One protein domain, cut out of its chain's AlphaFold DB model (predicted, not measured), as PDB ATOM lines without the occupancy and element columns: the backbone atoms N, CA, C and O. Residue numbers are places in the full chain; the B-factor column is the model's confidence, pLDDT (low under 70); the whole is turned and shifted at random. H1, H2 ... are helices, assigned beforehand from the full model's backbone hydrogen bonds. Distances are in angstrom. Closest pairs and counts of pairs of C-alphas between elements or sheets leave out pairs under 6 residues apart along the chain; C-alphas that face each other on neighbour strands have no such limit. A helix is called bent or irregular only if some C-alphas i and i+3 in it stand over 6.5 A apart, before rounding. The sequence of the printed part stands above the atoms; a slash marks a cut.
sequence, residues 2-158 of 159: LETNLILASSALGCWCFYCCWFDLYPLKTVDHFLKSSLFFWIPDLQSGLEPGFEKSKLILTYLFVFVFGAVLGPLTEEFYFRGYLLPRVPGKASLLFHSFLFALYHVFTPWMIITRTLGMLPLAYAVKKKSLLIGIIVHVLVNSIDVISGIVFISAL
ATOM      1  N   LEU A   2      30.844  -4.577 -38.666       33.06
ATOM      2  CA  LEU A   2      31.751  -3.736 -39.472       33.06
ATOM      3  C   LEU A   2      31.060  -2.503 -40.087       33.06
ATOM      4  O   LEU A   2      31.604  -1.409 -40.010       33.06
ATOM      5  N   GLU A   3      29.841  -2.651 -40.613       37.66
ATOM      6  CA  GLU A   3      29.092  -1.531 -41.215       37.66
ATOM      7  C   GLU A   3      28.711  -0.449 -40.197       37.66
ATOM      8  O   GLU A   3      28.787   0.741 -40.474       37.66
ATOM      9  N   THR A   4      28.379  -0.852 -38.970       39.59
ATOM     10  CA  THR A   4      27.982   0.061 -37.889       39.59
ATOM     11  C   THR A   4      29.153   0.930 -37.416       39.59
ATOM     12  O   THR A   4      28.966   2.099 -37.092       39.59
ATOM     13  N   ASN A   5      30.374   0.380 -37.436       34.78
ATOM     14  CA  ASN A   5      31.596   1.113 -37.095       34.78
ATOM     15  C   ASN A   5      32.021   2.087 -38.204       34.78
ATOM     16  O   ASN A   5      32.518   3.169 -37.902       34.78
ATOM     17  N   LEU A   6      31.791   1.731 -39.473       39.69
ATOM     18  CA  LEU A   6      32.024   2.627 -40.610       39.69
ATOM     19  C   LEU A   6      31.069   3.827 -40.584       39.69
ATOM     20  O   LEU A   6      31.526   4.943 -40.800       39.69
ATOM     21  N   ILE A   7      29.797   3.612 -40.227       41.06
ATOM     22  CA  ILE A   7      28.771   4.664 -40.128       41.06
ATOM     23  C   ILE A   7      29.033   5.624 -38.955       41.06
ATOM     24  O   ILE A   7      28.841   6.833 -39.080       41.06
ATOM     25  N   LEU A   8      29.498   5.120 -37.806       38.50
ATOM     26  CA  LEU A   8      29.888   5.966 -36.669       38.50
ATOM     27  C   LEU A   8      31.115   6.832 -36.993       38.50
ATOM     28  O   LEU A   8      31.156   8.000 -36.608       38.50
ATOM     29  N   ALA A   9      32.087   6.283 -37.728       37.84
ATOM     30  CA  ALA A   9      33.241   7.046 -38.189       37.84
ATOM     31  C   ALA A   9      32.827   8.123 -39.203       37.84
ATOM     32  O   ALA A   9      33.242   9.268 -39.077       37.84
ATOM     33  N   SER A  10      31.970   7.797 -40.171       40.97
ATOM     34  CA  SER A  10      31.573   8.705 -41.253       40.97
ATOM     35  C   SER A  10      30.570   9.790 -40.844       40.97
ATOM     36  O   SER A  10      30.660  10.915 -41.335       40.97
ATOM     37  N   SER A  11      29.647   9.505 -39.924       40.53
ATOM     38  CA  SER A  11      28.659  10.483 -39.436       40.53
ATOM     39  C   SER A  11      29.268  11.532 -38.499       40.53
ATOM     40  O   SER A  11      28.920  12.706 -38.606       40.53
ATOM     41  N   ALA A  12      30.255  11.166 -37.672       39.59
ATOM     42  CA  ALA A  12      31.037  12.129 -36.885       39.59
ATOM     43  C   ALA A  12      31.910  13.054 -37.762       39.59
ATOM     44  O   ALA A  12      32.305  14.136 -37.334       39.59
ATOM     45  N   LEU A  13      32.192  12.648 -39.005       46.56
ATOM     46  CA  LEU A  13      32.986  13.407 -39.975       46.56
ATOM     47  C   LEU A  13      32.146  14.316 -40.883       46.56
ATOM     48  O   LEU A  13      32.701  15.225 -41.510       46.56
ATOM     49  N   GLY A  14      30.826  14.103 -40.927       43.78
ATOM     50  CA  GLY A  14      29.868  14.923 -41.676       43.78
ATOM     51  C   GLY A  14      29.786  16.372 -41.189       43.78
ATOM     52  O   GLY A  14      29.606  17.268 -42.019       43.78
ATOM     53  N   CYS A  15      30.071  16.603 -39.898       48.78
ATOM     54  CA  CYS A  15      29.883  17.881 -39.197       48.78
ATOM     55  C   CYS A  15      30.566  19.110 -39.814       48.78
ATOM     56  O   CYS A  15      30.228  20.249 -39.492       48.78
ATOM     57  N   TRP A  16      31.520  18.919 -40.724       44.94
ATOM     58  CA  TRP A  16      32.242  20.017 -41.369       44.94
ATOM     59  C   TRP A  16      31.704  20.408 -42.745       44.94
ATOM     60  O   TRP A  16      32.068  21.468 -43.264       44.94
ATOM     61  N   CYS A  17      30.820  19.604 -43.340       43.31
ATOM     62  CA  CYS A  17      30.234  19.918 -44.643       43.31
ATOM     63  C   CYS A  17      29.346  21.178 -44.564       43.31
ATOM     64  O   CYS A  17      29.300  21.978 -45.502       43.31
ATOM     65  N   PHE A  18      28.729  21.430 -43.404       42.12
ATOM     66  CA  PHE A  18      27.860  22.587 -43.178       42.12
ATOM     67  C   PHE A  18      28.612  23.903 -42.935       42.12
ATOM     68  O   PHE A  18      28.121  24.957 -43.345       42.12
ATOM     69  N   TYR A  19      29.840  23.862 -42.399       43.38
ATOM     70  CA  TYR A  19      30.687  25.060 -42.245       43.38
ATOM     71  C   TYR A  19      30.963  25.738 -43.602       43.38
ATOM     72  O   TYR A  19      31.039  26.962 -43.700       43.38
ATOM     73  N   CYS A  20      31.039  24.939 -44.672       41.62
ATOM     74  CA  CYS A  20      31.270  25.399 -46.044       41.62
ATOM     75  C   CYS A  20      30.028  26.064 -46.664       41.62
ATOM     76  O   CYS A  20      30.155  26.889 -47.566       41.62
ATOM     77  N   CYS A  21      28.828  25.708 -46.190       34.84
ATOM     78  CA  CYS A  21      27.561  26.277 -46.653       34.84
ATOM     79  C   CYS A  21      27.205  27.607 -45.974       34.84
ATOM     80  O   CYS A  21      26.459  28.380 -46.561       34.84
ATOM     81  N   TRP A  22      27.706  27.879 -44.764       35.69
ATOM     82  CA  TRP A  22      27.299  29.055 -43.977       35.69
ATOM     83  C   TRP A  22      28.147  30.319 -44.207       35.69
ATOM     84  O   TRP A  22      27.734  31.400 -43.806       35.69
ATOM     85  N   PHE A  23      29.316  30.203 -44.847       46.75
ATOM     86  CA  PHE A  23      30.283  31.305 -45.007       46.75
ATOM     87  C   PHE A  23      30.542  31.735 -46.463       46.75
ATOM     88  O   PHE A  23      31.618  32.240 -46.765       46.75
ATOM     89  N   ASP A  24      29.598  31.526 -47.387       46.72
ATOM     90  CA  ASP A  24      29.750  31.894 -48.810       46.72
ATOM     91  C   ASP A  24      30.989  31.279 -49.503       46.72
ATOM     92  O   ASP A  24      31.402  31.698 -50.584       46.72
ATOM     93  N   LEU A  25      31.561  30.206 -48.941       62.22
ATOM     94  CA  LEU A  25      32.674  29.448 -49.533       62.22
ATOM     95  C   LEU A  25      32.199  28.472 -50.620       62.22
ATOM     96  O   LEU A  25      32.879  27.496 -50.934       62.22
ATOM     97  N   TYR A  26      31.050  28.747 -51.242       63.00
ATOM     98  CA  TYR A  26      30.518  27.976 -52.362       63.00
ATOM     99  C   TYR A  26      31.554  27.725 -53.478       63.00
ATOM    100  O   TYR A  26      31.630  26.586 -53.941       63.00
ATOM    101  N   PRO A  27      32.424  28.691 -53.859       74.06
ATOM    102  CA  PRO A  27      33.469  28.440 -54.854       74.06
ATOM    103  C   PRO A  27      34.475  27.363 -54.431       74.06
ATOM    104  O   PRO A  27      35.025  26.663 -55.280       74.06
ATOM    105  N   LEU A  28      34.710  27.198 -53.124       83.69
ATOM    106  CA  LEU A  28      35.639  26.191 -52.618       83.69
ATOM    107  C   LEU A  28      35.082  24.770 -52.733       83.69
ATOM    108  O   LEU A  28      35.871  23.836 -52.788       83.69
ATOM    109  N   LYS A  29      33.765  24.584 -52.898       81.06
ATOM    110  CA  LYS A  29      33.204  23.253 -53.188       81.06
ATOM    111  C   LYS A  29      33.741  22.676 -54.495       81.06
ATOM    112  O   LYS A  29      34.009  21.481 -54.572       81.06
ATOM    113  N   THR A  30      33.936  23.518 -55.510       87.75
ATOM    114  CA  THR A  30      34.547  23.100 -56.780       87.75
ATOM    115  C   THR A  30      35.990  22.652 -56.567       87.75
ATOM    116  O   THR A  30      36.425  21.666 -57.157       87.75
ATOM    117  N   VAL A  31      36.718  23.346 -55.690       90.75
ATOM    118  CA  VAL A  31      38.095  22.996 -55.322       90.75
ATOM    119  C   VAL A  31      38.127  21.680 -54.549       90.75
ATOM    120  O   VAL A  31      38.892  20.794 -54.912       90.75
ATOM    121  N   ASP A  32      37.263  21.510 -53.550       89.00
ATOM    122  CA  ASP A  32      37.146  20.273 -52.773       89.00
ATOM    123  C   ASP A  32      36.819  19.082 -53.684       89.00
ATOM    124  O   ASP A  32      37.454  18.032 -53.586       89.00
ATOM    125  N   HIS A  33      35.875  19.251 -54.616       89.38
ATOM    126  CA  HIS A  33      35.525  18.220 -55.592       89.38
ATOM    127  C   HIS A  33      36.702  17.892 -56.512       89.38
ATOM    128  O   HIS A  33      37.014  16.721 -56.704       89.38
ATOM    129  N   PHE A  34      37.389  18.906 -57.044       94.00
ATOM    130  CA  PHE A  34      38.577  18.714 -57.874       94.00
ATOM    131  C   PHE A  34      39.692  17.975 -57.122       94.00
ATOM    132  O   PHE A  34      40.279  17.037 -57.660       94.00
ATOM    133  N   LEU A  35      39.975  18.359 -55.873       94.19
ATOM    134  CA  LEU A  35      40.974  17.695 -55.034       94.19
ATOM    135  C   LEU A  35      40.574  16.249 -54.746       94.19
ATOM    136  O   LEU A  35      41.416  15.352 -54.815       94.19
ATOM    137  N   LYS A  36      39.291  16.005 -54.471       92.44
ATOM    138  CA  LYS A  36      38.767  14.660 -54.256       92.44
ATOM    139  C   LYS A  36      38.894  13.794 -55.503       92.44
ATOM    140  O   LYS A  36      39.438  12.705 -55.409       92.44
ATOM    141  N   SER A  37      38.473  14.277 -56.668       94.31
ATOM    142  CA  SER A  37      38.517  13.495 -57.907       94.31
ATOM    143  C   SER A  37      39.930  13.312 -58.463       94.31
ATOM    144  O   SER A  37      40.175  12.340 -59.168       94.31
ATOM    145  N   SER A  38      40.855  14.229 -58.168       96.94
ATOM    146  CA  SER A  38      42.199  14.224 -58.768       96.94
ATOM    147  C   SER A  38      43.274  13.630 -57.857       96.94
ATOM    148  O   SER A  38      44.159  12.933 -58.341       96.94
ATOM    149  N   LEU A  39      43.228  13.904 -56.547       95.88
ATOM    150  CA  LEU A  39      44.274  13.502 -55.591       95.88
ATOM    151  C   LEU A  39      43.800  12.441 -54.596       95.88
ATOM    152  O   LEU A  39      44.569  11.555 -54.221       95.88
ATOM    153  N   PHE A  40      42.542  12.523 -54.163       93.31
ATOM    154  CA  PHE A  40      41.987  11.664 -53.113       93.31
ATOM    155  C   PHE A  40      40.916  10.698 -53.628       93.31
ATOM    156  O   PHE A  40      40.075  10.248 -52.858       93.31
ATOM    157  N   PHE A  41      40.964  10.349 -54.917       93.44
ATOM    158  CA  PHE A  41      39.955   9.508 -55.576       93.44
ATOM    159  C   PHE A  41      39.885   8.087 -54.997       93.44
ATOM    160  O   PHE A  41      38.899   7.381 -55.171       93.44
ATOM    161  N   TRP A  42      40.960   7.665 -54.332       92.56
ATOM    162  CA  TRP A  42      41.099   6.367 -53.683       92.56
ATOM    163  C   TRP A  42      40.470   6.327 -52.283       92.56
ATOM    164  O   TRP A  42      40.341   5.245 -51.714       92.56
ATOM    165  N   ILE A  43      40.094   7.478 -51.713       87.00
ATOM    166  CA  ILE A  43      39.391   7.535 -50.431       87.00
ATOM    167  C   ILE A  43      37.889   7.405 -50.710       87.00
ATOM    168  O   ILE A  43      37.344   8.228 -51.447       87.00
ATOM    169  N   PRO A  44      37.207   6.399 -50.133       84.44
ATOM    170  CA  PRO A  44      35.788   6.190 -50.375       84.44
ATOM    171  C   PRO A  44      34.934   7.308 -49.773       84.44
ATOM    172  O   PRO A  44      35.327   7.995 -48.825       84.44
ATOM    173  N   ASP A  45      33.722   7.445 -50.304       78.31
ATOM    174  CA  ASP A  45      32.727   8.352 -49.751       78.31
ATOM    175  C   ASP A  45      32.294   7.887 -48.363       78.31
ATOM    176  O   ASP A  45      31.802   6.778 -48.163       78.31
ATOM    177  N   LEU A  46      32.479   8.772 -47.388       74.94
ATOM    178  CA  LEU A  46      32.011   8.575 -46.028       74.94
ATOM    179  C   LEU A  46      30.544   9.008 -45.961       74.94
ATOM    180  O   LEU A  46      30.236  10.195 -46.047       74.94
ATOM    181  N   GLN A  47      29.641   8.041 -45.832       70.44
ATOM    182  CA  GLN A  47      28.198   8.283 -45.787       70.44
ATOM    183  C   GLN A  47      27.729   8.623 -44.372       70.44
ATOM    184  O   GLN A  47      28.118   7.965 -43.416       70.44
ATOM    185  N   SER A  48      26.821   9.579 -44.207       71.38
ATOM    186  CA  SER A  48      26.258   9.919 -42.889       71.38
ATOM    187  C   SER A  48      25.347   8.833 -42.295       71.38
ATOM    188  O   SER A  48      24.945   8.939 -41.140       71.38
ATOM    189  N   GLY A  49      24.996   7.800 -43.069       73.38
ATOM    190  CA  GLY A  49      24.017   6.783 -42.675       73.38
ATOM    191  C   GLY A  49      22.563   7.266 -42.737       73.38
ATOM    192  O   GLY A  49      21.663   6.514 -42.375       73.38
ATOM    193  N   LEU A  50      22.311   8.494 -43.215       77.50
ATOM    194  CA  LEU A  50      20.971   9.045 -43.468       77.50
ATOM    195  C   LEU A  50      20.393   8.545 -44.794       77.50
ATOM    196  O   LEU A  50      20.003   9.323 -45.662       77.50
ATOM    197  N   GLU A  51      20.370   7.230 -44.957       79.12
ATOM    198  CA  GLU A  51      19.861   6.560 -46.146       79.12
ATOM    199  C   GLU A  51      18.753   5.572 -45.746       79.12
ATOM    200  O   GLU A  51      18.772   5.024 -44.636       79.12
ATOM    201  N   PRO A  52      17.752   5.339 -46.615       72.25
ATOM    202  CA  PRO A  52      16.759   4.300 -46.377       72.25
ATOM    203  C   PRO A  52      17.420   2.921 -46.247       72.25
ATOM    204  O   PRO A  52      18.343   2.600 -46.988       72.25
ATOM    205  N   GLY A  53      16.918   2.082 -45.338       82.56
ATOM    206  CA  GLY A  53      17.396   0.703 -45.153       82.56
ATOM    207  C   GLY A  53      18.008   0.418 -43.782       82.56
ATOM    208  O   GLY A  53      18.131  -0.747 -43.403       82.56
ATOM    209  N   PHE A  54      18.315   1.450 -42.995       85.69
ATOM    210  CA  PHE A  54      18.721   1.285 -41.600       85.69
ATOM    211  C   PHE A  54      17.526   1.275 -40.644       85.69
ATOM    212  O   PHE A  54      16.540   1.991 -40.808       85.69
ATOM    213  N   GLU A  55      17.641   0.460 -39.599       89.50
ATOM    214  CA  GLU A  55      16.643   0.374 -38.538       89.50
ATOM    215  C   GLU A  55      16.619   1.668 -37.707       89.50
ATOM    216  O   GLU A  55      17.664   2.138 -37.245       89.50
ATOM    217  N   LYS A  56      15.421   2.216 -37.460       90.62
ATOM    218  CA  LYS A  56      15.219   3.479 -36.725       90.62
ATOM    219  C   LYS A  56      15.913   3.494 -35.358       90.62
ATOM    220  O   LYS A  56      16.536   4.486 -34.997       90.62
ATOM    221  N   SER A  57      15.870   2.377 -34.627       91.06
ATOM    222  CA  SER A  57      16.534   2.205 -33.325       91.06
ATOM    223  C   SER A  57      18.058   2.406 -33.408       91.06
ATOM    224  O   SER A  57      18.645   3.105 -32.580       91.06
ATOM    225  N   LYS A  58      18.700   1.855 -34.446       90.50
ATOM    226  CA  LYS A  58      20.145   1.968 -34.695       90.50
ATOM    227  C   LYS A  58      20.530   3.375 -35.122       90.50
ATOM    228  O   LYS A  58      21.576   3.862 -34.698       90.50
ATOM    229  N   LEU A  59      19.687   4.038 -35.912       89.75
ATOM    230  CA  LEU A  59      19.897   5.434 -36.290       89.75
ATOM    231  C   LEU A  59      19.805   6.362 -35.075       89.75
ATOM    232  O   LEU A  59      20.690   7.193 -34.898       89.75
ATOM    233  N   ILE A  60      18.811   6.174 -34.198       92.19
ATOM    234  CA  ILE A  60      18.690   6.932 -32.939       92.19
ATOM    235  C   ILE A  60      19.954   6.765 -32.093       92.19
ATOM    236  O   ILE A  60      20.531   7.755 -31.647       92.19
ATOM    237  N   LEU A  61      20.411   5.523 -31.902       92.31
ATOM    238  CA  LEU A  61      21.621   5.253 -31.128       92.31
ATOM    239  C   LEU A  61      22.859   5.900 -31.765       92.31
ATOM    240  O   LEU A  61      23.642   6.542 -31.072       92.31
ATOM    241  N   THR A  62      23.016   5.775 -33.082       87.38
ATOM    242  CA  THR A  62      24.137   6.369 -33.829       87.38
ATOM    243  C   THR A  62      24.146   7.885 -33.675       87.38
ATOM    244  O   THR A  62      25.167   8.457 -33.308       87.38
ATOM    245  N   TYR A  63      23.005   8.544 -33.869       89.06
ATOM    246  CA  TYR A  63      22.911   9.999 -33.766       89.06
ATOM    247  C   TYR A  63      23.030  10.521 -32.333       89.06
ATOM    248  O   TYR A  63      23.505  11.640 -32.134       89.06
ATOM    249  N   LEU A  64      22.709   9.706 -31.324       92.50
ATOM    250  CA  LEU A  64      23.060  10.001 -29.935       92.50
ATOM    251  C   LEU A  64      24.586  10.022 -29.739       92.50
ATOM    252  O   LEU A  64      25.109  10.943 -29.110       92.50
ATOM    253  N   PHE A  65      25.313   9.054 -30.307       89.06
ATOM    254  CA  PHE A  65      26.780   9.060 -30.291       89.06
ATOM    255  C   PHE A  65      27.358  10.247 -31.069       89.06
ATOM    256  O   PHE A  65      28.267  10.907 -30.567       89.06
ATOM    257  N   VAL A  66      26.811  10.569 -32.245       85.50
ATOM    258  CA  VAL A  66      27.217  11.752 -33.027       85.50
ATOM    259  C   VAL A  66      26.995  13.031 -32.226       85.50
ATOM    260  O   VAL A  66      27.870  13.890 -32.208       85.50
ATOM    261  N   PHE A  67      25.889  13.153 -31.492       90.06
ATOM    262  CA  PHE A  67      25.657  14.303 -30.622       90.06
ATOM    263  C   PHE A  67      26.708  14.411 -29.512       90.06
ATOM    264  O   PHE A  67      27.378  15.435 -29.384       90.06
ATOM    265  N   VAL A  68      26.896  13.348 -28.728       92.81
ATOM    266  CA  VAL A  68      27.807  13.377 -27.574       92.81
ATOM    267  C   VAL A  68      29.258  13.562 -28.018       92.81
ATOM    268  O   VAL A  68      29.949  14.447 -27.516       92.81
ATOM    269  N   PHE A  69      29.731  12.751 -28.962       89.00
ATOM    270  CA  PHE A  69      31.140  12.729 -29.353       89.00
ATOM    271  C   PHE A  69      31.455  13.698 -30.488       89.00
ATOM    272  O   PHE A  69      32.456  14.402 -30.408       89.00
ATOM    273  N   GLY A  70      30.609  13.765 -31.515       84.75
ATOM    274  CA  GLY A  70      30.826  14.612 -32.689       84.75
ATOM    275  C   GLY A  70      30.448  16.075 -32.463       84.75
ATOM    276  O   GLY A  70      31.193  16.955 -32.872       84.75
ATOM    277  N   ALA A  71      29.332  16.360 -31.785       88.50
ATOM    278  CA  ALA A  71      28.853  17.736 -31.631       88.50
ATOM    279  C   ALA A  71      29.289  18.425 -30.334       88.50
ATOM    280  O   ALA A  71      29.367  19.652 -30.308       88.50
ATOM    281  N   VAL A  72      29.593  17.672 -29.271       92.12
ATOM    282  CA  VAL A  72      29.958  18.249 -27.965       92.12
ATOM    283  C   VAL A  72      31.414  17.970 -27.594       92.12
ATOM    284  O   VAL A  72      32.216  18.902 -27.523       92.12
ATOM    285  N   LEU A  73      31.783  16.708 -27.344       93.06
ATOM    286  CA  LEU A  73      33.108  16.369 -26.805       93.06
ATOM    287  C   LEU A  73      34.246  16.613 -27.805       93.06
ATOM    288  O   LEU A  73      35.319  17.064 -27.395       93.06
ATOM    289  N   GLY A  74      34.017  16.350 -29.093       89.75
ATOM    290  CA  GLY A  74      34.954  16.639 -30.178       89.75
ATOM    291  C   GLY A  74      35.299  18.127 -30.233       89.75
ATOM    292  O   GLY A  74      36.436  18.478 -29.917       89.75
ATOM    293  N   PRO A  75      34.324  19.021 -30.491       90.50
ATOM    294  CA  PRO A  75      34.532  20.465 -30.493       90.50
ATOM    295  C   PRO A  75      35.159  20.996 -29.207       90.50
ATOM    296  O   PRO A  75      36.047  21.841 -29.261       90.50
ATOM    297  N   LEU A  76      34.762  20.478 -28.040       94.94
ATOM    298  CA  LEU A  76      35.359  20.877 -26.767       94.94
ATOM    299  C   LEU A  76      36.860  20.557 -26.720       94.94
ATOM    300  O   LEU A  76      37.675  21.423 -26.393       94.94
ATOM    301  N   THR A  77      37.226  19.326 -27.077       95.38
ATOM    302  CA  THR A  77      38.624  18.871 -27.121       95.38
ATOM    303  C   THR A  77      39.423  19.661 -28.153       95.38
ATOM    304  O   THR A  77      40.533  20.119 -27.872       95.38
ATOM    305  N   GLU A  78      38.842  19.876 -29.333       93.50
ATOM    306  CA  GLU A  78      39.448  20.640 -30.417       93.50
ATOM    307  C   GLU A  78      39.691  22.097 -30.021       93.50
ATOM    308  O   GLU A  78      40.787  22.611 -30.231       93.50
ATOM    309  N   GLU A  79      38.728  22.773 -29.397       94.38
ATOM    310  CA  GLU A  79      38.910  24.156 -28.954       94.38
ATOM    311  C   GLU A  79      39.975  24.267 -27.859       94.38
ATOM    312  O   GLU A  79      40.868  25.117 -27.964       94.38
ATOM    313  N   PHE A  80      39.955  23.391 -26.846       96.44
ATOM    314  CA  PHE A  80      40.979  23.394 -25.796       96.44
ATOM    315  C   PHE A  80      42.382  23.168 -26.358       96.44
ATOM    316  O   PHE A  80      43.311  23.899 -26.004       96.44
ATOM    317  N   TYR A  81      42.545  22.202 -27.262       96.06
ATOM    318  CA  TYR A  81      43.843  21.909 -27.854       96.06
ATOM    319  C   TYR A  81      44.273  22.987 -28.851       96.06
ATOM    320  O   TYR A  81      45.325  23.604 -28.688       96.06
ATOM    321  N   PHE A  82      43.469  23.270 -29.875       94.69
ATOM    322  CA  PHE A  82      43.875  24.163 -30.954       94.69
ATOM    323  C   PHE A  82      43.888  25.621 -30.515       94.69
ATOM    324  O   PHE A  82      44.853  26.327 -30.801       94.69
ATOM    325  N   ARG A  83      42.835  26.123 -29.869       93.88
ATOM    326  CA  ARG A  83      42.718  27.558 -29.567       93.88
ATOM    327  C   ARG A  83      43.213  27.883 -28.160       93.88
ATOM    328  O   ARG A  83      43.828  28.931 -27.974       93.88
ATOM    329  N   GLY A  84      43.005  26.983 -27.201       93.50
ATOM    330  CA  GLY A  84      43.498  27.133 -25.831       93.50
ATOM    331  C   GLY A  84      45.005  26.891 -25.700       93.50
ATOM    332  O   GLY A  84      45.714  27.698 -25.096       93.50
ATOM    333  N   TYR A  85      45.518  25.805 -26.282       94.75
ATOM    334  CA  TYR A  85      46.923  25.419 -26.142       94.75
ATOM    335  C   TYR A  85      47.795  25.821 -27.343       94.75
ATOM    336  O   TYR A  85      48.812  26.492 -27.162       94.75
ATOM    337  N   LEU A  86      47.433  25.451 -28.569       94.75
ATOM    338  CA  LEU A  86      48.315  25.593 -29.731       94.75
ATOM    339  C   LEU A  86      48.414  27.043 -30.231       94.75
ATOM    340  O   LEU A  86      49.520  27.543 -30.425       94.75
ATOM    341  N   LEU A  87      47.288  27.743 -30.404       92.31
ATOM    342  CA  LEU A  87      47.239  29.088 -30.997       92.31
ATOM    343  C   LEU A  87      48.141  30.125 -30.291       92.31
ATOM    344  O   LEU A  87      48.825  30.865 -31.002       92.31
ATOM    345  N   PRO A  88      48.224  30.190 -28.945       91.31
ATOM    346  CA  PRO A  88      49.150  31.098 -28.258       91.31
ATOM    347  C   PRO A  88      50.635  30.761 -28.462       91.31
ATOM    348  O   PRO A  88      51.488  31.614 -28.235       91.31
ATOM    349  N   ARG A  89      50.951  29.521 -28.860       93.12
ATOM    350  CA  ARG A  89      52.318  28.993 -28.994       93.12
ATOM    351  C   ARG A  89      52.847  29.034 -30.423       93.12
ATOM    352  O   ARG A  89      54.020  28.753 -30.626       93.12
ATOM    353  N   VAL A  90      52.016  29.387 -31.405       90.25
ATOM    354  CA  VAL A  90      52.459  29.576 -32.790       90.25
ATOM    355  C   VAL A  90      53.046  30.987 -32.940       90.25
ATOM    356  O   VAL A  90      52.291  31.965 -32.893       90.25
ATOM    357  N   PRO A  91      54.369  31.135 -33.139       87.38
ATOM    358  CA  PRO A  91      54.982  32.444 -33.302       87.38
ATOM    359  C   PRO A  91      54.705  33.031 -34.694       87.38
ATOM    360  O   PRO A  91      54.431  32.327 -35.665       87.38
ATOM    361  N   GLY A  92      54.837  34.351 -34.808       88.31
ATOM    362  CA  GLY A  92      54.898  35.038 -36.097       88.31
ATOM    363  C   GLY A  92      53.582  35.617 -36.624       88.31
ATOM    364  O   GLY A  92      52.482  35.413 -36.099       88.31
ATOM    365  N   LYS A  93      53.723  36.399 -37.701       81.62
ATOM    366  CA  LYS A  93      52.639  37.185 -38.317       81.62
ATOM    367  C   LYS A  93      51.600  36.311 -39.029       81.62
ATOM    368  O   LYS A  93      50.429  36.665 -39.046       81.62
ATOM    369  N   ALA A  94      52.013  35.148 -39.533       87.94
ATOM    370  CA  ALA A  94      51.138  34.158 -40.165       87.94
ATOM    371  C   ALA A  94      50.573  33.118 -39.174       87.94
ATOM    372  O   ALA A  94      50.052  32.090 -39.597       87.94
ATOM    373  N   SER A  95      50.659  33.375 -37.860       89.12
ATOM    374  CA  SER A  95      50.258  32.418 -36.815       89.12
ATOM    375  C   SER A  95      48.827  31.902 -36.964       89.12
ATOM    376  O   SER A  95      48.599  30.713 -36.788       89.12
ATOM    377  N   LEU A  96      47.878  32.764 -37.343       92.12
ATOM    378  CA  LEU A  96      46.477  32.382 -37.578       92.12
ATOM    379  C   LEU A  96      46.307  31.442 -38.778       92.12
ATOM    380  O   LEU A  96      45.538  30.485 -38.702       92.12
ATOM    381  N   LEU A  97      47.036  31.702 -39.867       94.62
ATOM    382  CA  LEU A  97      46.977  30.881 -41.074       94.62
ATOM    383  C   LEU A  97      47.615  29.516 -40.838       94.62
ATOM    384  O   LEU A  97      47.003  28.496 -41.137       94.62
ATOM    385  N   PHE A  98      48.808  29.492 -40.240       94.38
ATOM    386  CA  PHE A  98      49.487  28.243 -39.912       94.38
ATOM    387  C   PHE A  98      48.686  27.411 -38.906       94.38
ATOM    388  O   PHE A  98      48.515  26.212 -39.096       94.38
ATOM    389  N   HIS A  99      48.117  28.046 -37.880       94.19
ATOM    390  CA  HIS A  99      47.211  27.393 -36.937       94.19
ATOM    391  C   HIS A  99      46.000  26.755 -37.631       94.19
ATOM    392  O   HIS A  99      45.713  25.581 -37.401       94.19
ATOM    393  N   SER A 100      45.326  27.500 -38.510       92.69
ATOM    394  CA  SER A 100      44.147  26.998 -39.229       92.69
ATOM    395  C   SER A 100      44.509  25.873 -40.204       92.69
ATOM    396  O   SER A 100      43.737  24.936 -40.381       92.69
ATOM    397  N   PHE A 101      45.709  25.916 -40.783       94.56
ATOM    398  CA  PHE A 101      46.245  24.835 -41.604       94.56
ATOM    399  C   PHE A 101      46.529  23.566 -40.789       94.56
ATOM    400  O   PHE A 101      46.145  22.475 -41.205       94.56
ATOM    401  N   LEU A 102      47.125  23.686 -39.598       94.38
ATOM    402  CA  LEU A 102      47.318  22.544 -38.693       94.38
ATOM    403  C   LEU A 102      45.982  21.920 -38.273       94.38
ATOM    404  O   LEU A 102      45.866  20.699 -38.196       94.38
ATOM    405  N   PHE A 103      44.961  22.749 -38.051       92.50
ATOM    406  CA  PHE A 103      43.601  22.278 -37.800       92.50
ATOM    407  C   PHE A 103      43.031  21.496 -38.991       92.50
ATOM    408  O   PHE A 103      42.449  20.427 -38.817       92.50
ATOM    409  N   ALA A 104      43.233  21.987 -40.215       91.94
ATOM    410  CA  ALA A 104      42.812  21.286 -41.422       91.94
ATOM    411  C   ALA A 104      43.543  19.942 -41.603       91.94
ATOM    412  O   ALA A 104      42.904  18.953 -41.952       91.94
ATOM    413  N   LEU A 105      44.847  19.885 -41.307       92.75
ATOM    414  CA  LEU A 105      45.660  18.665 -41.391       92.75
ATOM    415  C   LEU A 105      45.229  17.568 -40.413       92.75
ATOM    416  O   LEU A 105      45.332  16.391 -40.744       92.75
ATOM    417  N   TYR A 106      44.733  17.936 -39.229       91.56
ATOM    418  CA  TYR A 106      44.188  16.977 -38.262       91.56
ATOM    419  C   TYR A 106      42.999  16.178 -38.830       91.56
ATOM    420  O   TYR A 106      42.782  15.028 -38.453       91.56
ATOM    421  N   HIS A 107      42.275  16.730 -39.808       88.31
ATOM    422  CA  HIS A 107      41.106  16.093 -40.407       88.31
ATOM    423  C   HIS A 107      41.459  15.161 -41.572       88.31
ATOM    424  O   HIS A 107      41.011  15.329 -42.711       88.31
ATOM    425  N   VAL A 108      42.239  14.130 -41.262       87.50
ATOM    426  CA  VAL A 108      42.780  13.160 -42.226       87.50
ATOM    427  C   VAL A 108      41.723  12.360 -42.990       87.50
ATOM    428  O   VAL A 108      42.031  11.800 -44.036       87.50
ATOM    429  N   PHE A 109      40.486  12.307 -42.498       82.62
ATOM    430  CA  PHE A 109      39.409  11.545 -43.129       82.62
ATOM    431  C   PHE A 109      38.668  12.299 -44.241       82.62
ATOM    432  O   PHE A 109      37.968  11.676 -45.033       82.62
ATOM    433  N   THR A 110      38.820  13.622 -44.334       85.50
ATOM    434  CA  THR A 110      38.337  14.387 -45.495       85.50
ATOM    435  C   THR A 110      39.418  15.361 -45.979       85.50
ATOM    436  O   THR A 110      39.256  16.585 -45.916       85.50
ATOM    437  N   PRO A 111      40.563  14.830 -46.451       90.62
ATOM    438  CA  PRO A 111      41.757  15.624 -46.738       90.62
ATOM    439  C   PRO A 111      41.582  16.558 -47.944       90.62
ATOM    440  O   PRO A 111      42.268  17.571 -48.042       90.62
ATOM    441  N   TRP A 112      40.616  16.286 -48.828       91.25
ATOM    442  CA  TRP A 112      40.247  17.193 -49.922       91.25
ATOM    443  C   TRP A 112      39.724  18.550 -49.433       91.25
ATOM    444  O   TRP A 112      39.839  19.524 -50.161       91.25
ATOM    445  N   MET A 113      39.227  18.650 -48.193       89.00
ATOM    446  CA  MET A 113      38.738  19.908 -47.609       89.00
ATOM    447  C   MET A 113      39.854  20.768 -46.997       89.00
ATOM    448  O   MET A 113      39.569  21.706 -46.250       89.00
ATOM    449  N   ILE A 114      41.131  20.445 -47.233       91.81
ATOM    450  CA  ILE A 114      42.261  21.106 -46.566       91.81
ATOM    451  C   ILE A 114      42.256  22.626 -46.772       91.81
ATOM    452  O   ILE A 114      42.470  23.379 -45.822       91.81
ATOM    453  N   ILE A 115      41.944  23.088 -47.986       91.81
ATOM    454  CA  ILE A 115      41.880  24.518 -48.317       91.81
ATOM    455  C   ILE A 115      40.676  25.152 -47.621       91.81
ATOM    456  O   ILE A 115      40.818  26.153 -46.915       91.81
ATOM    457  N   THR A 116      39.507  24.530 -47.757       88.69
ATOM    458  CA  THR A 116      38.251  25.020 -47.187       88.69
ATOM    459  C   THR A 116      38.306  25.139 -45.672       88.69
ATOM    460  O   THR A 116      37.956  26.186 -45.132       88.69
ATOM    461  N   ARG A 117      38.843  24.137 -44.968       87.25
ATOM    462  CA  ARG A 117      39.036  24.198 -43.510       87.25
ATOM    463  C   ARG A 117      40.069  25.233 -43.094       87.25
ATOM    464  O   ARG A 117      39.854  25.939 -42.111       87.25
ATOM    465  N   THR A 118      41.170  25.347 -43.839       91.19
ATOM    466  CA  THR A 118      42.218  26.327 -43.528       91.19
ATOM    467  C   THR A 118      41.665  27.747 -43.588       91.19
ATOM    468  O   THR A 118      41.923  28.539 -42.687       91.19
ATOM    469  N   LEU A 119      40.880  28.076 -44.616       89.81
ATOM    470  CA  LEU A 119      40.312  29.415 -44.781       89.81
ATOM    471  C   LEU A 119      39.083  29.640 -43.891       89.81
ATOM    472  O   LEU A 119      38.979  30.683 -43.245       89.81
ATOM    473  N   GLY A 120      38.192  28.651 -43.801       83.94
ATOM    474  CA  GLY A 120      36.957  28.720 -43.016       83.94
ATOM    475  C   GLY A 120      37.187  28.888 -41.514       83.94
ATOM    476  O   GLY A 120      36.354  29.488 -40.835       83.94
ATOM    477  N   MET A 121      38.337  28.446 -40.988       85.88
ATOM    478  CA  MET A 121      38.666  28.616 -39.570       85.88
ATOM    479  C   MET A 121      39.312  29.946 -39.198       85.88
ATOM    480  O   MET A 121      39.352  30.270 -38.005       85.88
ATOM    481  N   LEU A 122      39.757  30.750 -40.167       89.12
ATOM    482  CA  LEU A 122      40.407  32.032 -39.886       89.12
ATOM    483  C   LEU A 122      39.524  32.996 -39.075       89.12
ATOM    484  O   LEU A 122      40.034  33.547 -38.093       89.12
ATOM    485  N   PRO A 123      38.225  33.199 -39.397       86.56
ATOM    486  CA  PRO A 123      37.376  34.117 -38.639       86.56
ATOM    487  C   PRO A 123      37.208  33.687 -37.178       86.56
ATOM    488  O   PRO A 123      37.324  34.517 -36.273       86.56
ATOM    489  N   LEU A 124      37.001  32.387 -36.928       85.00
ATOM    490  CA  LEU A 124      36.836  31.876 -35.567       85.00
ATOM    491  C   LEU A 124      38.148  31.953 -34.783       85.00
ATOM    492  O   LEU A 124      38.158  32.430 -33.648       85.00
ATOM    493  N   ALA A 125      39.268  31.551 -35.391       86.88
ATOM    494  CA  ALA A 125      40.583  31.644 -34.763       86.88
ATOM    495  C   ALA A 125      40.931  33.100 -34.407       86.88
ATOM    496  O   ALA A 125      41.457  33.369 -33.323       86.88
ATOM    497  N   TYR A 126      40.579  34.057 -35.272       88.88
ATOM    498  CA  TYR A 126      40.735  35.484 -34.995       88.88
ATOM    499  C   TYR A 126      39.846  35.951 -33.833       88.88
ATOM    500  O   TYR A 126      40.333  36.631 -32.926       88.88
ATOM    501  N   ALA A 127      38.567  35.563 -33.819       86.25
ATOM    502  CA  ALA A 127      37.626  35.929 -32.760       86.25
ATOM    503  C   ALA A 127      38.060  35.394 -31.387       86.25
ATOM    504  O   ALA A 127      38.083  36.149 -30.410       86.25
ATOM    505  N   VAL A 128      38.474  34.125 -31.313       86.31
ATOM    506  CA  VAL A 128      38.948  33.501 -30.068       86.31
ATOM    507  C   VAL A 128      40.227  34.167 -29.570       86.31
ATOM    508  O   VAL A 128      40.323  34.484 -28.386       86.31
ATOM    509  N   LYS A 129      41.170  34.488 -30.468       85.25
ATOM    510  CA  LYS A 129      42.405  35.211 -30.115       85.25
ATOM    511  C   LYS A 129      42.142  36.586 -29.489       85.25
ATOM    512  O   LYS A 129      42.991  37.092 -28.761       85.25
ATOM    513  N   LYS A 130      41.007  37.221 -29.803       84.38
ATOM    514  CA  LYS A 130      40.667  38.582 -29.355       84.38
ATOM    515  C   LYS A 130      39.727  38.641 -28.158       84.38
ATOM    516  O   LYS A 130      39.735  39.659 -27.473       84.38
ATOM    517  N   LYS A 131      38.895  37.622 -27.941       84.56
ATOM    518  CA  LYS A 131      37.817  37.670 -26.944       84.56
ATOM    519  C   LYS A 131      37.940  36.586 -25.882       84.56
ATOM    520  O   LYS A 131      38.331  36.878 -24.760       84.56
ATOM    521  N   SER A 132      37.531  35.362 -26.206       92.31
ATOM    522  CA  SER A 132      37.445  34.263 -25.245       92.31
ATOM    523  C   SER A 132      37.377  32.918 -25.957       92.31
ATOM    524  O   SER A 132      36.751  32.802 -27.014       92.31
ATOM    525  N   LEU A 133      37.956  31.895 -25.326       93.38
ATOM    526  CA  LEU A 133      37.840  30.500 -25.746       93.38
ATOM    527  C   LEU A 133      36.384  30.008 -25.728       93.38
ATOM    528  O   LEU A 133      35.998  29.210 -26.576       93.38
ATOM    529  N   LEU A 134      35.557  30.533 -24.817       93.06
ATOM    530  CA  LEU A 134      34.155  30.131 -24.683       93.06
ATOM    531  C   LEU A 134      33.342  30.414 -25.954       93.06
ATOM    532  O   LEU A 134      32.484  29.620 -26.321       93.06
ATOM    533  N   ILE A 135      33.635  31.518 -26.649       89.81
ATOM    534  CA  ILE A 135      32.975  31.845 -27.923       89.81
ATOM    535  C   ILE A 135      33.330  30.797 -28.980       89.81
ATOM    536  O   ILE A 135      32.452  30.374 -29.724       89.81
ATOM    537  N   GLY A 136      34.592  30.354 -29.003       89.25
ATOM    538  CA  GLY A 136      35.055  29.251 -29.845       89.25
ATOM    539  C   GLY A 136      34.237  27.992 -29.605       89.25
ATOM    540  O   GLY A 136      33.615  27.485 -30.531       89.25
ATOM    541  N   ILE A 137      34.149  27.568 -28.342       93.00
ATOM    542  CA  ILE A 137      33.404  26.370 -27.925       93.00
ATOM    543  C   ILE A 137      31.934  26.464 -28.333       93.00
ATOM    544  O   ILE A 137      31.429  25.555 -28.982       93.00
ATOM    545  N   ILE A 138      31.251  27.563 -28.002       92.75
ATOM    546  CA  ILE A 138      29.822  27.719 -28.299       92.75
ATOM    547  C   ILE A 138      29.574  27.681 -29.807       92.75
ATOM    548  O   ILE A 138      28.736  26.909 -30.259       92.75
ATOM    549  N   VAL A 139      30.300  28.483 -30.592       89.44
ATOM    550  CA  VAL A 139      30.119  28.520 -32.054       89.44
ATOM    551  C   VAL A 139      30.396  27.149 -32.657       89.44
ATOM    552  O   VAL A 139      29.633  26.674 -33.490       89.44
ATOM    553  N   HIS A 140      31.456  26.489 -32.206       88.44
ATOM    554  CA  HIS A 140      31.873  25.214 -32.753       88.44
ATOM    555  C   HIS A 140      30.861  24.093 -32.443       88.44
ATOM    556  O   HIS A 140      30.453  23.371 -33.355       88.44
ATOM    557  N   VAL A 141      30.366  24.010 -31.203       91.25
ATOM    558  CA  VAL A 141      29.293  23.077 -30.810       91.25
ATOM    559  C   VAL A 141      28.000  23.364 -31.574       91.25
ATOM    560  O   VAL A 141      27.366  22.436 -32.076       91.25
ATOM    561  N   LEU A 142      27.606  24.637 -31.702       88.88
ATOM    562  CA  LEU A 142      26.389  25.019 -32.426       88.88
ATOM    563  C   LEU A 142      26.446  24.599 -33.894       88.88
ATOM    564  O   LEU A 142      25.470  24.050 -34.397       88.88
ATOM    565  N   VAL A 143      27.581  24.809 -34.566       82.69
ATOM    566  CA  VAL A 143      27.722  24.421 -35.974       82.69
ATOM    567  C   VAL A 143      27.677  22.901 -36.136       82.69
ATOM    568  O   VAL A 143      26.922  22.422 -36.975       82.69
ATOM    569  N   ASN A 144      28.383  22.131 -35.301       84.31
ATOM    570  CA  ASN A 144      28.324  20.662 -35.372       84.31
ATOM    571  C   ASN A 144      26.932  20.110 -35.004       84.31
ATOM    572  O   ASN A 144      26.548  19.028 -35.438       84.31
ATOM    573  N   SER A 145      26.148  20.847 -34.211       87.50
ATOM    574  CA  SER A 145      24.789  20.435 -33.845       87.50
ATOM    575  C   SER A 145      23.808  20.488 -35.026       87.50
ATOM    576  O   SER A 145      22.772  19.828 -34.972       87.50
ATOM    577  N   ILE A 146      24.116  21.221 -36.105       83.75
ATOM    578  CA  ILE A 146      23.277  21.281 -37.318       83.75
ATOM    579  C   ILE A 146      23.151  19.894 -37.966       83.75
ATOM    580  O   ILE A 146      22.061  19.500 -38.391       83.75
ATOM    581  N   ASP A 147      24.230  19.116 -37.982       77.50
ATOM    582  CA  ASP A 147      24.248  17.750 -38.516       77.50
ATOM    583  C   ASP A 147      23.395  16.804 -37.679       77.50
ATOM    584  O   ASP A 147      22.640  15.989 -38.216       77.50
ATOM    585  N   VAL A 148      23.462  16.952 -36.354       87.69
ATOM    586  CA  VAL A 148      22.632  16.189 -35.419       87.69
ATOM    587  C   VAL A 148      21.157  16.503 -35.650       87.69
ATOM    588  O   VAL A 148      20.348  15.585 -35.759       87.69
ATOM    589  N   ILE A 149      20.807  17.786 -35.781       88.75
ATOM    590  CA  ILE A 149      19.434  18.223 -36.070       88.75
ATOM    591  C   ILE A 149      18.960  17.632 -37.399       88.75
ATOM    592  O   ILE A 149      17.862  17.084 -37.462       88.75
ATOM    593  N   SER A 150      19.794  17.680 -38.440       84.50
ATOM    594  CA  SER A 150      19.472  17.110 -39.754       84.50
ATOM    595  C   SER A 150      19.177  15.608 -39.662       84.50
ATOM    596  O   SER A 150      18.206  15.130 -40.252       84.50
ATOM    597  N   GLY A 151      19.950  14.870 -38.862       87.38
ATOM    598  CA  GLY A 151      19.689  13.455 -38.612       87.38
ATOM    599  C   GLY A 151      18.426  13.192 -37.801       87.38
ATOM    600  O   GLY A 151      17.661  12.297 -38.148       87.38
ATOM    601  N   ILE A 152      18.148  13.994 -36.770       90.38
ATOM    602  CA  ILE A 152      16.899  13.892 -35.995       90.38
ATOM    603  C   ILE A 152      15.686  14.102 -36.908       90.38
ATOM    604  O   ILE A 152      14.740  13.318 -36.845       90.38
ATOM    605  N   VAL A 153      15.721  15.115 -37.779       91.19
ATOM    606  CA  VAL A 153      14.643  15.388 -38.745       91.19
ATOM    607  C   VAL A 153      14.430  14.184 -39.661       91.19
ATOM    608  O   VAL A 153      13.300  13.706 -39.772       91.19
ATOM    609  N   PHE A 154      15.498  13.637 -40.246       89.12
ATOM    610  CA  PHE A 154      15.412  12.445 -41.094       89.12
ATOM    611  C   PHE A 154      14.809  11.244 -40.350       89.12
ATOM    612  O   PHE A 154      13.854  10.635 -40.825       89.12
ATOM    613  N   ILE A 155      15.313  10.935 -39.151       90.75
ATOM    614  CA  ILE A 155      14.848   9.808 -38.327       90.75
ATOM    615  C   ILE A 155      13.379   9.982 -37.926       90.75
ATOM    616  O   ILE A 155      12.634   9.001 -37.876       90.75
ATOM    617  N   SER A 156      12.945  11.212 -37.642       92.00
ATOM    618  CA  SER A 156      11.555  11.507 -37.276       92.00
ATOM    619  C   SER A 156      10.567  11.283 -38.422       92.00
ATOM    620  O   SER A 156       9.413  10.951 -38.163       92.00
ATOM    621  N   ALA A 157      11.032  11.408 -39.669       91.00
ATOM    622  CA  ALA A 157      10.239  11.176 -40.871       91.00
ATOM    623  C   ALA A 157      10.177   9.694 -41.285       91.00
ATOM    624  O   ALA A 157       9.392   9.344 -42.167       91.00
ATOM    625  N   LEU A 158      10.987   8.821 -40.670       88.31
ATOM    626  CA  LEU A 158      10.912   7.380 -40.904       88.31
ATOM    627  C   LEU A 158       9.644   6.792 -40.261       88.31
ATOM    628  O   LEU A 158       9.317   7.185 -39.130       88.31
TER     629      LEU A 158
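This is residues 2 to 158 of the 159 residues of an uncharacterized protein of Anaerolineaceae bacterium (UniProt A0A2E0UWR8). Two long helices, H4 and H8, lie side by side and run opposite ways along the longest axis, and beyond the end of H4 the chain folds back into H5 and then H6, with the earlier helix H3 packed on H6, so that H5, H6 and H3 make a row of three helices. H7 joins the row to H8, while H1 crosses H4 and the small H2 packs on H6. The printed part has 157 residues with eight named helices, H1 to H8 in chain order, and no named strand: the class is all helix. It is compact, with a radius of gyration of the C-alphas of 16.3 A, and spans 51 by 37 by 29 A.

H1, residues 2 to 14, touches H4, residues 56 to 89, with residues 8 to 13 alone, at a steep tilt of 49 degrees; the closest C-alphas, of Ala 12 and Gly 70, are 4.9 A apart. H2, residues 19 to 22, only just touches H6, residues 111 to 120, with 3 pairs of C-alphas within 8 A, the closest Cys 20 and Thr 116 at 7.1 A. H3, residues 26 to 38, touches H6 at a shallow tilt of 22 degrees, opposite ways, with the C-alphas of Leu 35 and Trp 112 closest at 5.2 A. H4 is the hub, touching four helices: H1, H5, H7 and H8. H4 and H5, residues 95 to 106, form a helical hairpin, with the C-alphas of Leu 87 and His 99 closest at 6.2 A. H5 and H6 form another, at 29 degrees, with the C-alphas of Phe 101 and Thr 118 closest at 4.7 A. H7, residues 122 to 130, and H8, residues 133 to 157, form a third, with the C-alphas of Val 128 and Gly 136 closest at 5.8 A. H4 and H8 touch at a shallow tilt of 15 degrees, opposite ways, with the C-alphas of Ala 71 and Asn 144 closest at 4.8 A. H3 and H5 are apart. Every O i to N i+4 pair is within hydrogen-bond range in H5 and H7, against 8 of 9 in H1, 7 of 9 in H3, 22 of 30 in H4, 4 of 6 in H6 and 18 of 21 in H8; H2 is too short for such a pair.

H1 begins at C-alpha 2, (31.751, -3.736, -39.472). H4 is 45.7 A long from C-alpha 56 at (15.219, 3.479, -36.725), and is only just irregular, C-alphas 84 and 87 being 6.7 A apart; H6 is irregular too, with 7.7 A between C-alphas 112 and 115. H8, 36.9 A long, has a kink of 26 degrees near residue 147 and ends at C-alpha 157, (10.239, 11.176, -40.871).

The C-alphas farthest apart, of Gly 92 and Leu 158, are 52.2 A apart. The printed part has no cut; the link from H3 to H4, residues 39 to 55, is long and the other links are tight. The mean pLDDT of the printed part is 81.5, and residues 2 to 26 are under 70.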